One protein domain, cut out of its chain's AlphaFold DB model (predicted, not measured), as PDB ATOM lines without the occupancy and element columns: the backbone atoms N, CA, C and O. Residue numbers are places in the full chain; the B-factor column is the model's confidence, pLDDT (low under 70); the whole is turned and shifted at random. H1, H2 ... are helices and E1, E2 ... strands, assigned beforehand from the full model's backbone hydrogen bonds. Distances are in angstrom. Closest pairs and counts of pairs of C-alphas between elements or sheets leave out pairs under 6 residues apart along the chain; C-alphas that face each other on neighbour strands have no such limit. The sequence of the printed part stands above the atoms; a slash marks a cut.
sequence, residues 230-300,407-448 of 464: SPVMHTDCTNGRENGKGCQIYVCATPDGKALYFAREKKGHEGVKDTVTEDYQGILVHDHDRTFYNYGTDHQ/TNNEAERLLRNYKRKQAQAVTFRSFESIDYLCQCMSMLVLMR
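This is residues 230 to 300 and 407 to 448 of the 464 residues of an uncharacterized protein of Ruminococcus sp. 5_1_39BFAA (UniProt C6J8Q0). A strongly twisted sheet of five strands forms a wall, and two long helices, H3 and H4, pack on the same face of it, H3 along E1 and E2 and H4 on the edge strand E3. Two short helices, H1 and H2, graze the sheet on the way from E3 to E4, while E4 and E5 form a small end of the sheet beside the first residues of E1. The printed part has 113 residues, with four named helices and five named strands in the order E1 E2 E3 H1 H2 E4 E5 H3 H4; the sheet is mixed, in the order E3 E2 E1 E4 E5, and the class is mixed, helices and strands. The whole is compact, with a radius of gyration of the C-alphas of 13.3 A, and the C-alphas span 38 by 30 by 22 A.

In the sheet, E1, residues 232 to 242, E2, residues 245 to 253, and E3, residues 259 to 264, form a meander, each strand the antiparallel neighbour of the one before. E1 and E2 are a hairpin, with N 238 and O 249 2.8 A apart, within hydrogen-bond range. E2 and E3 are a hairpin too, with N 250 and O 262 within hydrogen-bond range at 2.9 A. E4, residues 283 to 286, is parallel to E1 at 37 degrees, with N 285 and O 233 within hydrogen-bond range at 2.8 A. The pairing is staggered: E1 pairs with E4 over residues 232 to 234 and with E2 over residues 234 to 242. E5, residues 298 to 300, is parallel to E4, with N 284 and O 298 within hydrogen-bond range at 2.9 A; E3 and E5 are the edge strands. H3, residues 409 to 425, is on the sheet at a height over the sheet of 8.5 A; H3 and the sheet form two layers, a helix on one face of a sheet. It lies over E2 and E1 and runs along the strands, at 15 degrees to E1 on the local plane; the closest C-alphas of E1 and H3 are those of His 234 and Ala 411, 5.8 A apart. H4, residues 431 to 448, is on the sheet, on the same face as H3; its closest C-alphas to E3 are those of Leu 260 and Ser 442, 4.5 A apart. H3 and H4 are near each other, their closest C-alphas being 8.2 A apart. H1, residues 269 to 272, and H2, residues 276 to 279, only graze the sheet; with E3 and E4 they form a split strand-helix-strand unit, two strands running the same way with E2 and E1 between them, and its crossover is right-handed. H1 and H2 are close but not clearly touching, with the C-alphas of Val 272 and Glu 278 5.7 A apart. O i to N i+4 pairs are within hydrogen-bond range for 11 of 13 in H3 and 13 of 14 in H4, while H1 and H2 are too short for such a pair.

E1 begins at C-alpha 232 (-9.224, 51.474, 14.117) and measures 31.6 A from first to last C-alpha. E2 measures 26.4 A and E3 16.3 A. H3, from C-alpha 409 at (-17.838, 50.773, 3.792), measures 24.5 A. H4 measures 26.1 A and ends at C-alpha 448 (-9.773, 67.012, 0.549). The shorter elements are E4 at 9.8 A, E5 at 7.2 A, H2 at 6.0 A and H1 at 5.0 A.

The two C-alphas farthest apart are those of Asp 298 and Arg 429, at 38.3 A. Residues 301 to 406 are not printed, and C-alphas 300 and 407 are 7.9 A apart across the cut. Of the links that are printed whole, that from E4 to E5 is long, with 11 residues, and the others are tight. The mean pLDDT of the printed part is 95.1, and no printed residue is under 70.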
ATOM      1  N   SER A 230      -3.924  55.516  14.617       96.50
ATOM      2  CA  SER A 230      -5.370  55.312  14.656       96.50
ATOM      3  C   SER A 230      -5.702  54.024  15.419       96.50
ATOM      4  O   SER A 230      -5.086  52.994  15.161       96.50
ATOM      5  N   PRO A 231      -6.698  54.025  16.325       96.19
ATOM      6  CA  PRO A 231      -7.098  52.811  17.038       96.19
ATOM      7  C   PRO A 231      -7.804  51.797  16.129       96.19
ATOM      8  O   PRO A 231      -7.780  50.594  16.395       96.19
ATOM      9  N   VAL A 232      -8.461  52.282  15.071       97.56
ATOM     10  CA  VAL A 232      -9.224  51.474  14.117       97.56
ATOM     11  C   VAL A 232      -8.813  51.850  12.699       97.56
ATOM     12  O   VAL A 232      -8.675  53.033  12.380       97.56
ATOM     13  N   MET A 233      -8.642  50.853  11.834       97.94
ATOM     14  CA  MET A 233      -8.306  51.059  10.431       97.94
ATOM     15  C   MET A 233      -9.065  50.077   9.546       97.94
ATOM     16  O   MET A 233      -9.110  48.874   9.779       97.94
ATOM     17  N   HIS A 234      -9.648  50.610   8.488       98.12
ATOM     18  CA  HIS A 234     -10.246  49.877   7.393       98.12
ATOM     19  C   HIS A 234      -9.176  49.409   6.413       98.12
ATOM     20  O   HIS A 234      -8.320  50.196   6.006       98.12
ATOM     21  N   THR A 235      -9.261  48.159   5.970       97.38
ATOM     22  CA  THR A 235      -8.411  47.635   4.896       97.38
ATOM     23  C   THR A 235      -9.228  46.789   3.930       97.38
ATOM     24  O   THR A 235     -10.118  46.038   4.331       97.38
ATOM     25  N   ASP A 236      -8.966  46.935   2.636       96.19
ATOM     26  CA  ASP A 236      -9.585  46.127   1.583       96.19
ATOM     27  C   ASP A 236      -8.670  46.079   0.355       96.19
ATOM     28  O   ASP A 236      -7.767  46.908   0.193       96.19
ATOM     29  N   CYS A 237      -8.909  45.122  -0.540       94.31
ATOM     30  CA  CYS A 237      -8.190  45.015  -1.798       94.31
ATOM     31  C   CYS A 237      -9.118  44.784  -2.992       94.31
ATOM     32  O   CYS A 237     -10.173  44.153  -2.924       94.31
ATOM     33  N   THR A 238      -8.700  45.265  -4.160       93.88
ATOM     34  CA  THR A 238      -9.398  44.977  -5.407       93.88
ATOM     35  C   THR A 238      -8.455  44.683  -6.558       93.88
ATOM     36  O   THR A 238      -7.360  45.225  -6.651       93.88
ATOM     37  N   ASN A 239      -8.927  43.879  -7.510       93.75
ATOM     38  CA  ASN A 239      -8.135  43.514  -8.680       93.75
ATOM     39  C   ASN A 239      -7.905  44.711  -9.625       93.75
ATOM     40  O   ASN A 239      -8.863  45.298 -10.142       93.75
ATOM     41  N   GLY A 240      -6.651  45.024  -9.923       93.81
ATOM     42  CA  GLY A 240      -6.218  45.897 -11.010       93.81
ATOM     43  C   GLY A 240      -5.937  45.128 -12.309       93.81
ATOM     44  O   GLY A 240      -6.077  43.904 -12.371       93.81
ATOM     45  N   ARG A 241      -5.592  45.856 -13.379       93.44
ATOM     46  CA  ARG A 241      -5.130  45.267 -14.648       93.44
ATOM     47  C   ARG A 241      -3.957  46.042 -15.227       93.44
ATOM     48  O   ARG A 241      -4.071  47.244 -15.466       93.44
ATOM     49  N   GLU A 242      -2.887  45.321 -15.512       93.56
ATOM     50  CA  GLU A 242      -1.611  45.828 -15.999       93.56
ATOM     51  C   GLU A 242      -1.197  44.999 -17.212       93.56
ATOM     52  O   GLU A 242      -1.054  43.789 -17.117       93.56
ATOM     53  N   ASN A 243      -1.137  45.621 -18.390       91.00
ATOM     54  CA  ASN A 243      -0.869  44.965 -19.673       91.00
ATOM     55  C   ASN A 243      -1.607  43.614 -19.875       91.00
ATOM     56  O   ASN A 243      -1.040  42.627 -20.338       91.00
ATOM     57  N   GLY A 244      -2.882  43.547 -19.473       86.75
ATOM     58  CA  GLY A 244      -3.696  42.325 -19.527       86.75
ATOM     59  C   GLY A 244      -3.485  41.322 -18.380       86.75
ATOM     60  O   GLY A 244      -4.319  40.431 -18.216       86.75
ATOM     61  N   LYS A 245      -2.451  41.488 -17.551       92.25
ATOM     62  CA  LYS A 245      -2.196  40.727 -16.322       92.25
ATOM     63  C   LYS A 245      -2.964  41.318 -15.136       92.25
ATOM     64  O   LYS A 245      -3.341  42.492 -15.131       92.25
ATOM     65  N   GLY A 246      -3.248  40.480 -14.143       93.94
ATOM     66  CA  GLY A 246      -3.884  40.906 -12.898       93.94
ATOM     67  C   GLY A 246      -2.862  41.481 -11.922       93.94
ATOM     68  O   GLY A 246      -1.775  40.934 -11.786       93.94
ATOM     69  N   CYS A 247      -3.240  42.548 -11.229       96.06
ATOM     70  CA  CYS A 247      -2.530  43.080 -10.064       96.06
ATOM     71  C   CYS A 247      -3.549  43.380  -8.953       96.06
ATOM     72  O   CYS A 247      -4.751  43.181  -9.149       96.06
ATOM     73  N   GLN A 248      -3.100  43.841  -7.792       96.62
ATOM     74  CA  GLN A 248      -3.936  44.149  -6.635       96.62
ATOM     75  C   GLN A 248      -3.760  45.599  -6.209       96.62
ATOM     76  O   GLN A 248      -2.653  46.128  -6.219       96.62
ATOM     77  N   ILE A 249      -4.862  46.230  -5.825       97.81
ATOM     78  CA  ILE A 249      -4.878  47.572  -5.254       97.81
ATOM     79  C   ILE A 249      -5.422  47.460  -3.850       97.81
ATOM     80  O   ILE A 249      -6.588  47.105  -3.678       97.81
ATOM     81  N   TYR A 250      -4.578  47.764  -2.881       98.06
ATOM     82  CA  TYR A 250      -4.947  47.831  -1.481       98.06
ATOM     83  C   TYR A 250      -5.322  49.264  -1.125       98.06
ATOM     84  O   TYR A 250      -4.793  50.216  -1.706       98.06
ATOM     85  N   VAL A 251      -6.240  49.412  -0.178       98.19
ATOM     86  CA  VAL A 251      -6.496  50.685   0.485       98.19
ATOM     87  C   VAL A 251      -6.459  50.469   1.989       98.19
ATOM     88  O   VAL A 251      -7.059  49.521   2.489       98.19
ATOM     89  N   CYS A 252      -5.774  51.364   2.684       98.25
ATOM     90  CA  CYS A 252      -5.839  51.519   4.131       98.25
ATOM     91  C   CYS A 252      -6.575  52.832   4.389       98.25
ATOM     92  O   CYS A 252      -6.242  53.837   3.755       98.25
ATOM     93  N   ALA A 253      -7.571  52.845   5.269       97.81
ATOM     94  CA  ALA A 253      -8.320  54.056   5.585       97.81
ATOM     95  C   ALA A 253      -8.682  54.126   7.066       97.81
ATOM     96  O   ALA A 253      -9.080  53.132   7.660       97.81
ATOM     97  N   THR A 254      -8.579  55.297   7.665       96.31
ATOM     98  CA  THR A 254      -8.947  55.526   9.064       96.31
ATOM     99  C   THR A 254     -10.352  56.141   9.154       96.31
ATOM    100  O   THR A 254     -10.814  56.765   8.192       96.31
ATOM    101  N   PRO A 255     -11.074  55.979  10.281       92.06
ATOM    102  CA  PRO A 255     -12.425  56.527  10.447       92.06
ATOM    103  C   PRO A 255     -12.537  58.054  10.304       92.06
ATOM    104  O   PRO A 255     -13.609  58.555   9.972       92.06
ATOM    105  N   ASP A 256     -11.447  58.797  10.520       89.38
ATOM    106  CA  ASP A 256     -11.364  60.254  10.312       89.38
ATOM    107  C   ASP A 256     -11.227  60.656   8.827       89.38
ATOM    108  O   ASP A 256     -11.220  61.840   8.494       89.38
ATOM    109  N   GLY A 257     -11.166  59.676   7.920       90.88
ATOM    110  CA  GLY A 257     -11.223  59.866   6.475       90.88
ATOM    111  C   GLY A 257      -9.874  59.837   5.757       90.88
ATOM    112  O   GLY A 257      -9.876  59.875   4.522       90.88
ATOM    113  N   LYS A 258      -8.737  59.741   6.467       95.62
ATOM    114  CA  LYS A 258      -7.422  59.577   5.815       95.62
ATOM    115  C   LYS A 258      -7.364  58.231   5.109       95.62
ATOM    116  O   LYS A 258      -7.887  57.233   5.602       95.62
ATOM    117  N   ALA A 259      -6.729  58.201   3.940       97.44
ATOM    118  CA  ALA A 259      -6.557  56.962   3.202       97.44
ATOM    119  C   ALA A 259      -5.305  56.953   2.332       97.44
ATOM    120  O   ALA A 259      -4.981  57.943   1.672       97.44
ATOM    121  N   LEU A 260      -4.673  55.786   2.264       98.44
ATOM    122  CA  LEU A 260      -3.551  55.497   1.382       98.44
ATOM    123  C   LEU A 260      -3.881  54.290   0.500       98.44
ATOM    124  O   LEU A 260      -4.411  53.281   0.964       98.44
ATOM    125  N   TYR A 261      -3.567  54.409  -0.786       98.56
ATOM    126  CA  TYR A 261      -3.707  53.364  -1.793       98.56
ATOM    127  C   TYR A 261      -2.338  52.789  -2.141       98.56
ATOM    128  O   TYR A 261      -1.370  53.530  -2.313       98.56
ATOM    129  N   PHE A 262      -2.295  51.481  -2.371       98.31
ATOM    130  CA  PHE A 262      -1.067  50.755  -2.670       98.31
ATOM    131  C   PHE A 262      -1.273  49.819  -3.859       98.31
ATOM    132  O   PHE A 262      -2.168  48.971  -3.846       98.31
ATOM    133  N   ALA A 263      -0.438  49.952  -4.892       97.56
ATOM    134  CA  ALA A 263      -0.398  49.004  -6.000       97.56
ATOM    135  C   ALA A 263       0.528  47.835  -5.650       97.56
ATOM    136  O   ALA A 263       1.632  48.039  -5.145       97.56
ATOM    137  N   ARG A 264       0.093  46.603  -5.918       96.56
ATOM    138  CA  ARG A 264       0.840  45.373  -5.622       96.56
ATOM    139  C   ARG A 264       0.682  44.368  -6.749       96.56
ATOM    140  O   ARG A 264      -0.395  44.230  -7.325       96.56
ATOM    141  N   GLU A 265       1.743  43.645  -7.081       94.50
ATOM    142  CA  GLU A 265       1.674  42.617  -8.127       94.50
ATOM    143  C   GLU A 265       0.884  41.386  -7.666       94.50
ATOM    144  O   GLU A 265       0.170  40.762  -8.452       94.50
ATOM    145  N   LYS A 266       0.982  41.047  -6.375       94.06
ATOM    146  CA  LYS A 266       0.410  39.834  -5.784       94.06
ATOM    147  C   LYS A 266      -0.622  40.159  -4.707       94.06
ATOM    148  O   LYS A 266      -0.613  41.233  -4.114       94.06
ATOM    149  N   LYS A 267      -1.521  39.199  -4.476       94.06
ATOM    150  CA  LYS A 267      -2.461  39.183  -3.348       94.06
ATOM    151  C   LYS A 267      -1.840  38.429  -2.163       94.06
ATOM    152  O   LYS A 267      -0.913  37.646  -2.356       94.06
ATOM    153  N   GLY A 268      -2.390  38.610  -0.969       94.94
ATOM    154  CA  GLY A 268      -1.972  37.916   0.251       94.94
ATOM    155  C   GLY A 268      -0.873  38.682   0.979       94.94
ATOM    156  O   GLY A 268      -0.781  39.897   0.826       94.94
ATOM    157  N   HIS A 269      -0.038  37.980   1.746       96.06
ATOM    158  CA  HIS A 269       1.032  38.593   2.546       96.06
ATOM    159  C   HIS A 269       1.998  39.438   1.709       96.06
ATOM    160  O   HIS A 269       2.333  40.550   2.097       96.06
ATOM    161  N   GLU A 270       2.361  38.976   0.507       95.62
ATOM    162  CA  GLU A 270       3.188  39.756  -0.429       95.62
ATOM    163  C   GLU A 270       2.526  41.074  -0.864       95.62
ATOM    164  O   GLU A 270       3.217  42.018  -1.226       95.62
ATOM    165  N   GLY A 271       1.192  41.146  -0.846       94.12
ATOM    166  CA  GLY A 271       0.458  42.382  -1.111       94.12
ATOM    167  C   GLY A 271       0.369  43.309   0.103       94.12
ATOM    168  O   GLY A 271       0.224  44.514  -0.063       94.12
ATOM    169  N   VAL A 272       0.471  42.775   1.321       96.81
ATOM    170  CA  VAL A 272       0.425  43.583   2.550       96.81
ATOM    171  C   VAL A 272       1.760  44.277   2.826       96.81
ATOM    172  O   VAL A 272       1.752  45.343   3.434       96.81
ATOM    173  N   LYS A 273       2.878  43.743   2.319       95.94
ATOM    174  CA  LYS A 273       4.204  44.364   2.460       95.94
ATOM    175  C   LYS A 273       4.214  45.843   2.072       95.94
ATOM    176  O   LYS A 273       3.586  46.233   1.078       95.94
ATOM    177  N   ASP A 274       4.912  46.651   2.856       94.19
ATOM    178  CA  ASP A 274       5.075  48.102   2.757       94.19
ATOM    179  C   ASP A 274       3.741  48.879   2.706       94.19
ATOM    180  O   ASP A 274       3.663  49.986   2.162       94.19
ATOM    181  N   THR A 275       2.640  48.278   3.171       97.06
ATOM    182  CA  THR A 275       1.365  48.982   3.391       97.06
ATOM    183  C   THR A 275       1.258  49.400   4.853       97.06
ATOM    184  O   THR A 275       2.015  48.922   5.692       97.06
ATOM    185  N   VAL A 276       0.303  50.276   5.190       97.19
ATOM    186  CA  VAL A 276       0.064  50.634   6.604       97.19
ATOM    187  C   VAL A 276      -0.286  49.385   7.414       97.19
ATOM    188  O   VAL A 276       0.127  49.251   8.555       97.19
ATOM    189  N   THR A 277      -1.009  48.444   6.802       97.38
ATOM    190  CA  THR A 277      -1.472  47.211   7.445       97.38
ATOM    191  C   THR A 277      -0.331  46.306   7.918       97.38
ATOM    192  O   THR A 277      -0.546  45.571   8.872       97.38
ATOM    193  N   GLU A 278       0.858  46.346   7.304       97.25
ATOM    194  CA  GLU A 278       1.982  45.496   7.730       97.25
ATOM    195  C   GLU A 278       2.457  45.825   9.150       97.25
ATOM    196  O   GLU A 278       2.606  44.919   9.968       97.25
ATOM    197  N   ASP A 279       2.618  47.114   9.450       95.88
ATOM    198  CA  ASP A 279       3.147  47.602  10.729       95.88
ATOM    199  C   ASP A 279       2.047  47.962  11.743       95.88
ATOM    200  O   ASP A 279       2.323  48.362  12.876       95.88
ATOM    201  N   TYR A 280       0.778  47.832  11.356       97.56
ATOM    202  CA  TYR A 280      -0.354  48.278  12.160       97.56
ATOM    203  C   TYR A 280      -0.636  47.359  13.357       97.56
ATOM    204  O   TYR A 280      -0.739  46.142  13.214       97.56
ATOM    205  N   GLN A 281      -0.829  47.962  14.535       95.25
ATOM    206  CA  GLN A 281      -1.053  47.271  15.818       95.25
ATOM    207  C   GLN A 281      -2.411  47.613  16.464       95.25
ATOM    208  O   GLN A 281      -2.589  47.429  17.664       95.25
ATOM    209  N   GLY A 282      -3.357  48.163  15.699       96.81
ATOM    210  CA  GLY A 282      -4.712  48.458  16.174       96.81
ATOM    211  C   GLY A 282      -5.750  47.442  15.690       96.81
ATOM    212  O   GLY A 282      -5.422  46.340  15.246       96.81
ATOM    213  N   ILE A 283      -7.023  47.845  15.716       98.25
ATOM    214  CA  ILE A 283      -8.148  47.021  15.255       98.25
ATOM    215  C   ILE A 283      -8.331  47.184  13.744       98.25
ATOM    216  O   ILE A 283      -8.438  48.313  13.251       98.25
ATOM    217  N   LEU A 284      -8.400  46.075  13.008       98.19
ATOM    218  CA  LEU A 284      -8.641  46.080  11.565       98.19
ATOM    219  C   LEU A 284     -10.105  45.788  11.228       98.19
ATOM    220  O   LEU A 284     -10.684  44.801  11.671       98.19
ATOM    221  N   VAL A 285     -10.690  46.611  10.361       98.06
ATOM    222  CA  VAL A 285     -12.013  46.378   9.773       98.06
ATOM    223  C   VAL A 285     -11.819  45.937   8.329       98.06
ATOM    224  O   VAL A 285     -11.309  46.699   7.507       98.06
ATOM    225  N   HIS A 286     -12.213  44.712   7.998       96.75
ATOM    226  CA  HIS A 286     -11.999  44.154   6.661       96.75
ATOM    227  C   HIS A 286     -13.114  43.192   6.239       96.75
ATOM    228  O   HIS A 286     -14.057  42.936   6.984       96.75
ATOM    229  N   ASP A 287     -13.071  42.698   5.002       92.25
ATOM    230  CA  ASP A 287     -13.934  41.599   4.556       92.25
ATOM    231  C   ASP A 287     -13.440  40.251   5.130       92.25
ATOM    232  O   ASP A 287     -12.870  40.222   6.209       92.25
ATOM    233  N   HIS A 288     -13.646  39.112   4.467       93.06
ATOM    234  CA  HIS A 288     -13.073  37.840   4.938       93.06
ATOM    235  C   HIS A 288     -11.863  37.407   4.125       93.06
ATOM    236  O   HIS A 288     -11.804  36.295   3.591       93.06
ATOM    237  N   ASP A 289     -10.878  38.291   4.039       93.00
ATOM    238  CA  ASP A 289      -9.540  37.900   3.638       93.00
ATOM    239  C   ASP A 289      -8.747  37.387   4.844       93.00
ATOM    240  O   ASP A 289      -8.340  38.142   5.728       93.00
ATOM    241  N   ARG A 290      -8.496  36.073   4.862       94.06
ATOM    242  CA  ARG A 290      -7.741  35.407   5.935       94.06
ATOM    243  C   ARG A 290      -6.333  35.973   6.129       94.06
ATOM    244  O   ARG A 290      -5.770  35.806   7.203       94.06
ATOM    245  N   THR A 291      -5.777  36.628   5.112       95.94
ATOM    246  CA  THR A 291      -4.468  37.282   5.186       95.94
ATOM    247  C   THR A 291      -4.435  38.319   6.304       95.94
ATOM    248  O   THR A 291      -3.475  38.346   7.071       95.94
ATOM    249  N   PHE A 292      -5.489  39.134   6.428       96.25
ATOM    250  CA  PHE A 292      -5.507  40.268   7.351       96.25
ATOM    251  C   PHE A 292      -5.508  39.854   8.823       96.25
ATOM    252  O   PHE A 292      -4.985  40.608   9.627       96.25
ATOM    253  N   TYR A 293      -5.948  38.637   9.163       95.88
ATOM    254  CA  TYR A 293      -5.892  38.090  10.532       95.88
ATOM    255  C   TYR A 293      -4.479  37.897  11.101       95.88
ATOM    256  O   TYR A 293      -4.332  37.512  12.254       95.88
ATOM    257  N   ASN A 294      -3.437  38.099  10.293       96.69
ATOM    258  CA  ASN A 294      -2.044  38.015  10.738       96.69
ATOM    259  C   ASN A 294      -1.449  39.394  11.073       96.69
ATOM    260  O   ASN A 294      -0.249  39.486  11.310       96.69
ATOM    261  N   TYR A 295      -2.263  40.452  11.034       97.00
ATOM    262  CA  TYR A 295      -1.861  41.846  11.221       97.00
ATOM    263  C   TYR A 295      -2.838  42.542  12.171       97.00
ATOM    264  O   TYR A 295      -3.998  42.155  12.229       97.00
ATOM    265  N   GLY A 296      -2.424  43.593  12.877       95.44
ATOM    266  CA  GLY A 296      -3.265  44.196  13.915       95.44
ATOM    267  C   GLY A 296      -3.452  43.295  15.142       95.44
ATOM    268  O   GLY A 296      -2.884  42.207  15.241       95.44
ATOM    269  N   THR A 297      -4.230  43.779  16.108       95.94
ATOM    270  CA  THR A 297      -4.447  43.097  17.398       95.94
ATOM    271  C   THR A 297      -5.834  42.489  17.542       95.94
ATOM    272  O   THR A 297      -6.018  41.577  18.344       95.94
ATOM    273  N   ASP A 298      -6.817  43.008  16.806       96.69
ATOM    274  CA  ASP A 298      -8.185  42.495  16.775       96.69
ATOM    275  C   ASP A 298      -8.861  42.858  15.444       96.69
ATOM    276  O   ASP A 298      -8.359  43.694  14.684       96.69
ATOM    277  N   HIS A 299     -10.002  42.236  15.148       97.75
ATOM    278  CA  HIS A 299     -10.639  42.323  13.840       97.75
ATOM    279  C   HIS A 299     -12.149  42.446  13.921       97.75
ATOM    280  O   HIS A 299     -12.811  41.675  14.614       97.75
ATOM    281  N   GLN A 300     -12.689  43.323  13.081       97.62
ATOM    282  CA  GLN A 300     -14.101  43.358  12.744       97.62
ATOM    283  C   GLN A 300     -14.302  42.934  11.287       97.62
ATOM    284  O   GLN A 300     -13.866  43.608  10.350       97.62
ATOM    285  N   THR A 407     -19.143  47.843   9.526       94.56
ATOM    286  CA  THR A 407     -18.921  47.624   8.090       94.56
ATOM    287  C   THR A 407     -17.618  48.246   7.605       94.56
ATOM    288  O   THR A 407     -17.153  49.261   8.117       94.56
ATOM    289  N   ASN A 408     -17.069  47.678   6.531       94.62
ATOM    290  CA  ASN A 408     -15.880  48.178   5.845       94.62
ATOM    291  C   ASN A 408     -16.211  49.167   4.705       94.62
ATOM    292  O   ASN A 408     -15.538  49.225   3.675       94.62
ATOM    293  N   ASN A 409     -17.300  49.928   4.860       90.62
ATOM    294  CA  ASN A 409     -17.838  50.773   3.792       90.62
ATOM    295  C   ASN A 409     -16.857  51.865   3.337       90.62
ATOM    296  O   ASN A 409     -16.899  52.260   2.170       90.62
ATOM    297  N   GLU A 410     -15.992  52.354   4.229       91.81
ATOM    298  CA  GLU A 410     -15.004  53.394   3.922       91.81
ATOM    299  C   GLU A 410     -13.982  52.915   2.882       91.81
ATOM    300  O   GLU A 410     -13.875  53.516   1.805       91.81
ATOM    301  N   ALA A 411     -13.319  51.781   3.128       94.31
ATOM    302  CA  ALA A 411     -12.393  51.178   2.169       94.31
ATOM    303  C   ALA A 411     -13.097  50.800   0.852       94.31
ATOM    304  O   ALA A 411     -12.631  51.161  -0.235       94.31
ATOM    305  N   GLU A 412     -14.277  50.171   0.923       91.44
ATOM    306  CA  GLU A 412     -15.049  49.805  -0.271       91.44
ATOM    307  C   GLU A 412     -15.413  51.032  -1.126       91.44
ATOM    308  O   GLU A 412     -15.349  50.989  -2.360       91.44
ATOM    309  N   ARG A 413     -15.811  52.147  -0.498       92.06
ATOM    310  CA  ARG A 413     -16.147  53.404  -1.188       92.06
ATOM    311  C   ARG A 413     -14.921  53.986  -1.883       92.06
ATOM    312  O   ARG A 413     -15.025  54.404  -3.038       92.06
ATOM    313  N   LEU A 414     -13.774  53.977  -1.215       95.50
ATOM    314  CA  LEU A 414     -12.506  54.456  -1.756       95.50
ATOM    315  C   LEU A 414     -12.042  53.617  -2.955       95.50
ATOM    316  O   LEU A 414     -11.650  54.178  -3.984       95.50
ATOM    317  N   LEU A 415     -12.164  52.289  -2.904       95.06
ATOM    318  CA  LEU A 415     -11.803  51.412  -4.025       95.06
ATOM    319  C   LEU A 415     -12.701  51.603  -5.257       95.06
ATOM    320  O   LEU A 415     -12.253  51.383  -6.390       95.06
ATOM    321  N   ARG A 416     -13.939  52.100  -5.102       92.88
ATOM    322  CA  ARG A 416     -14.785  52.475  -6.255       92.88
ATOM    323  C   ARG A 416     -14.151  53.580  -7.097       92.88
ATOM    324  O   ARG A 416     -14.379  53.608  -8.307       92.88
ATOM    325  N   ASN A 417     -13.357  54.476  -6.507       93.00
ATOM    326  CA  ASN A 417     -12.636  55.516  -7.249       93.00
ATOM    327  C   ASN A 417     -11.630  54.878  -8.209       93.00
ATOM    328  O   ASN A 417     -11.654  55.161  -9.409       93.00
ATOM    329  N   TYR A 418     -10.844  53.919  -7.709       95.50
ATOM    330  CA  TYR A 418      -9.916  53.159  -8.539       95.50
ATOM    331  C   TYR A 418     -10.667  52.385  -9.627       95.50
ATOM    332  O   TYR A 418     -10.296  52.443 -10.797       95.50
ATOM    333  N   LYS A 419     -11.780  51.717  -9.289       93.75
ATOM    334  CA  LYS A 419     -12.591  50.992 -10.282       93.75
ATOM    335  C   LYS A 419     -13.134  51.883 -11.394       93.75
ATOM    336  O   LYS A 419     -13.190  51.438 -12.540       93.75
ATOM    337  N   ARG A 420     -13.512  53.130 -11.094       93.31
ATOM    338  CA  ARG A 420     -13.933  54.110 -12.111       93.31
ATOM    339  C   ARG A 420     -12.781  54.465 -13.048       93.31
ATOM    340  O   ARG A 420     -12.959  54.425 -14.266       93.31
ATOM    341  N   LYS A 421     -11.590  54.712 -12.499       94.38
ATOM    342  CA  LYS A 421     -10.383  54.959 -13.294       94.38
ATOM    343  C   LYS A 421      -9.996  53.739 -14.139       94.38
ATOM    344  O   LYS A 421      -9.737  53.882 -15.331       94.38
ATOM    345  N   GLN A 422     -10.050  52.536 -13.568       93.00
ATOM    346  CA  GLN A 422      -9.818  51.274 -14.273       93.00
ATOM    347  C   GLN A 422     -10.836  51.057 -15.400       93.00
ATOM    348  O   GLN A 422     -10.457  50.598 -16.469       93.00
ATOM    349  N   ALA A 423     -12.112  51.409 -15.211       91.88
ATOM    350  CA  ALA A 423     -13.120  51.307 -16.266       91.88
ATOM    351  C   ALA A 423     -12.817  52.238 -17.453       91.88
ATOM    352  O   ALA A 423     -13.040  51.852 -18.598       91.88
ATOM    353  N   GLN A 424     -12.270  53.432 -17.197       92.75
ATOM    354  CA  GLN A 424     -11.805  54.330 -18.256       92.75
ATOM    355  C   GLN A 424     -10.527  53.824 -18.939       92.75
ATOM    356  O   GLN A 424     -10.389  53.967 -20.154       92.75
ATOM    357  N   ALA A 425      -9.572  53.297 -18.170       88.75
ATOM    358  CA  ALA A 425      -8.283  52.847 -18.692       88.75
ATOM    359  C   ALA A 425      -8.356  51.466 -19.365       88.75
ATOM    360  O   ALA A 425      -7.558  51.183 -20.254       88.75
ATOM    361  N   VAL A 426      -9.312  50.620 -18.964       88.88
ATOM    362  CA  VAL A 426      -9.439  49.180 -19.264       88.88
ATOM    363  C   VAL A 426      -8.275  48.356 -18.702       88.88
ATOM    364  O   VAL A 426      -8.481  47.449 -17.894       88.88
ATOM    365  N   THR A 427      -7.053  48.692 -19.103       91.12
ATOM    366  CA  THR A 427      -5.792  48.165 -18.582       91.12
ATOM    367  C   THR A 427      -4.755  49.280 -18.583       91.12
ATOM    368  O   THR A 427      -4.699  50.089 -19.509       91.12
ATOM    369  N   PHE A 428      -3.907  49.318 -17.562       91.75
ATOM    370  CA  PHE A 428      -2.749  50.208 -17.563       91.75
ATOM    371  C   PHE A 428      -1.618  49.592 -18.386       91.75
ATOM    372  O   PHE A 428      -1.606  48.381 -18.622       91.75
ATOM    373  N   ARG A 429      -0.701  50.434 -18.875       89.25
ATOM    374  CA  ARG A 429       0.415  50.010 -19.735       89.25
ATOM    375  C   ARG A 429       1.602  49.450 -18.956       89.25
ATOM    376  O   ARG A 429       2.305  48.620 -19.514       89.25
ATOM    377  N   SER A 430       1.800  49.908 -17.725       93.62
ATOM    378  CA  SER A 430       2.874  49.462 -16.840       93.62
ATOM    379  C   SER A 430       2.405  49.480 -15.388       93.62
ATOM    380  O   SER A 430       1.441  50.188 -15.055       93.62
ATOM    381  N   PHE A 431       3.087  48.725 -14.531       95.81
ATOM    382  CA  PHE A 431       2.805  48.683 -13.101       95.81
ATOM    383  C   PHE A 431       3.108  50.017 -12.412       95.81
ATOM    384  O   PHE A 431       2.290  50.499 -11.631       95.81
ATOM    385  N   GLU A 432       4.195  50.691 -12.789       96.00
ATOM    386  CA  GLU A 432       4.580  51.996 -12.235       96.00
ATOM    387  C   GLU A 432       3.490  53.043 -12.483       96.00
ATOM    388  O   GLU A 432       3.225  53.892 -11.640       96.00
ATOM    389  N   SER A 433       2.791  52.966 -13.622       93.88
ATOM    390  CA  SER A 433       1.662  53.862 -13.904       93.88
ATOM    391  C   SER A 433       0.518  53.691 -12.897       93.88
ATOM    392  O   SER A 433      -0.166  54.659 -12.566       93.88
ATOM    393  N   ILE A 434       0.287  52.458 -12.435       96.38
ATOM    394  CA  ILE A 434      -0.717  52.142 -11.413       96.38
ATOM    395  C   ILE A 434      -0.227  52.602 -10.044       96.38
ATOM    396  O   ILE A 434      -1.010  53.174  -9.287       96.38
ATOM    397  N   ASP A 435       1.047  52.378  -9.741       97.44
ATOM    398  CA  ASP A 435       1.654  52.792  -8.481       97.44
ATOM    399  C   ASP A 435       1.616  54.318  -8.310       97.44
ATOM    400  O   ASP A 435       1.031  54.819  -7.347       97.44
ATOM    401  N   TYR A 436       2.065  55.082  -9.313       97.88
ATOM    402  CA  TYR A 436       1.940  56.542  -9.302       97.88
ATOM    403  C   TYR A 436       0.484  56.999  -9.190       97.88
ATOM    404  O   TYR A 436       0.203  57.965  -8.485       97.88
ATOM    405  N   LEU A 437      -0.463  56.316  -9.845       97.25
ATOM    406  CA  LEU A 437      -1.886  56.617  -9.681       97.25
ATOM    407  C   LEU A 437      -2.340  56.405  -8.229       97.25
ATOM    408  O   LEU A 437      -3.041  57.263  -7.701       97.25
ATOM    409  N   CYS A 438      -1.952  55.304  -7.583       98.12
ATOM    410  CA  CYS A 438      -2.306  55.030  -6.189       98.12
ATOM    411  C   CYS A 438      -1.729  56.099  -5.253       98.12
ATOM    412  O   CYS A 438      -2.446  56.650  -4.417       98.12
ATOM    413  N   GLN A 439      -0.473  56.488  -5.464       98.31
ATOM    414  CA  GLN A 439       0.174  57.580  -4.736       98.31
ATOM    415  C   GLN A 439      -0.555  58.921  -4.941       98.31
ATOM    416  O   GLN A 439      -0.847  59.630  -3.978       98.31
ATOM    417  N   CYS A 440      -0.946  59.238  -6.179       97.94
ATOM    418  CA  CYS A 440      -1.743  60.425  -6.495       97.94
ATOM    419  C   CYS A 440      -3.122  60.399  -5.822       97.94
ATOM    420  O   CYS A 440      -3.548  61.400  -5.256       97.94
ATOM    421  N   MET A 441      -3.824  59.262  -5.876       97.56
ATOM    422  CA  MET A 441      -5.139  59.089  -5.255       97.56
ATOM    423  C   MET A 441      -5.072  59.253  -3.739       97.56
ATOM    424  O   MET A 441      -5.933  59.916  -3.171       97.56
ATOM    425  N   SER A 442      -4.037  58.695  -3.112       97.88
ATOM    426  CA  SER A 442      -3.765  58.851  -1.680       97.88
ATOM    427  C   SER A 442      -3.684  60.325  -1.306       97.88
ATOM    428  O   SER A 442      -4.441  60.811  -0.470       97.88
ATOM    429  N   MET A 443      -2.837  61.075  -2.014       96.75
ATOM    430  CA  MET A 443      -2.657  62.492  -1.727       96.75
ATOM    431  C   MET A 443      -3.915  63.320  -2.027       96.75
ATOM    432  O   MET A 443      -4.254  64.217  -1.265       96.75
ATOM    433  N   LEU A 444      -4.656  63.001  -3.093       95.69
ATOM    434  CA  LEU A 444      -5.921  63.677  -3.404       95.69
ATOM    435  C   LEU A 444      -6.998  63.451  -2.335       95.69
ATOM    436  O   LEU A 444      -7.831  64.334  -2.140       95.69
ATOM    437  N   VAL A 445      -7.010  62.298  -1.656       94.81
ATOM    438  CA  VAL A 445      -7.897  62.077  -0.503       94.81
ATOM    439  C   VAL A 445      -7.464  62.959   0.662       94.81
ATOM    440  O   VAL A 445      -8.293  63.708   1.173       94.81
ATOM    441  N   LEU A 446      -6.176  62.942   1.017       94.56
ATOM    442  CA  LEU A 446      -5.627  63.754   2.109       94.56
ATOM    443  C   LEU A 446      -5.901  65.253   1.904       94.56
ATOM    444  O   LEU A 446      -6.421  65.920   2.792       94.56
ATOM    445  N   MET A 447      -5.677  65.767   0.691       92.94
ATOM    446  CA  MET A 447      -5.928  67.173   0.353       92.94
ATOM    447  C   MET A 447      -7.382  67.615   0.525       92.94
ATOM    448  O   MET A 447      -7.637  68.799   0.710       92.94
ATOM    449  N   ARG A 448      -8.344  66.695   0.403       90.56
ATOM    450  CA  ARG A 448      -9.773  67.012   0.549       90.56
ATOM    451  C   ARG A 448     -10.227  67.046   2.005       90.56
ATOM    452  O   ARG A 448     -11.310  67.559   2.258       90.56
TER     453      ARG A 448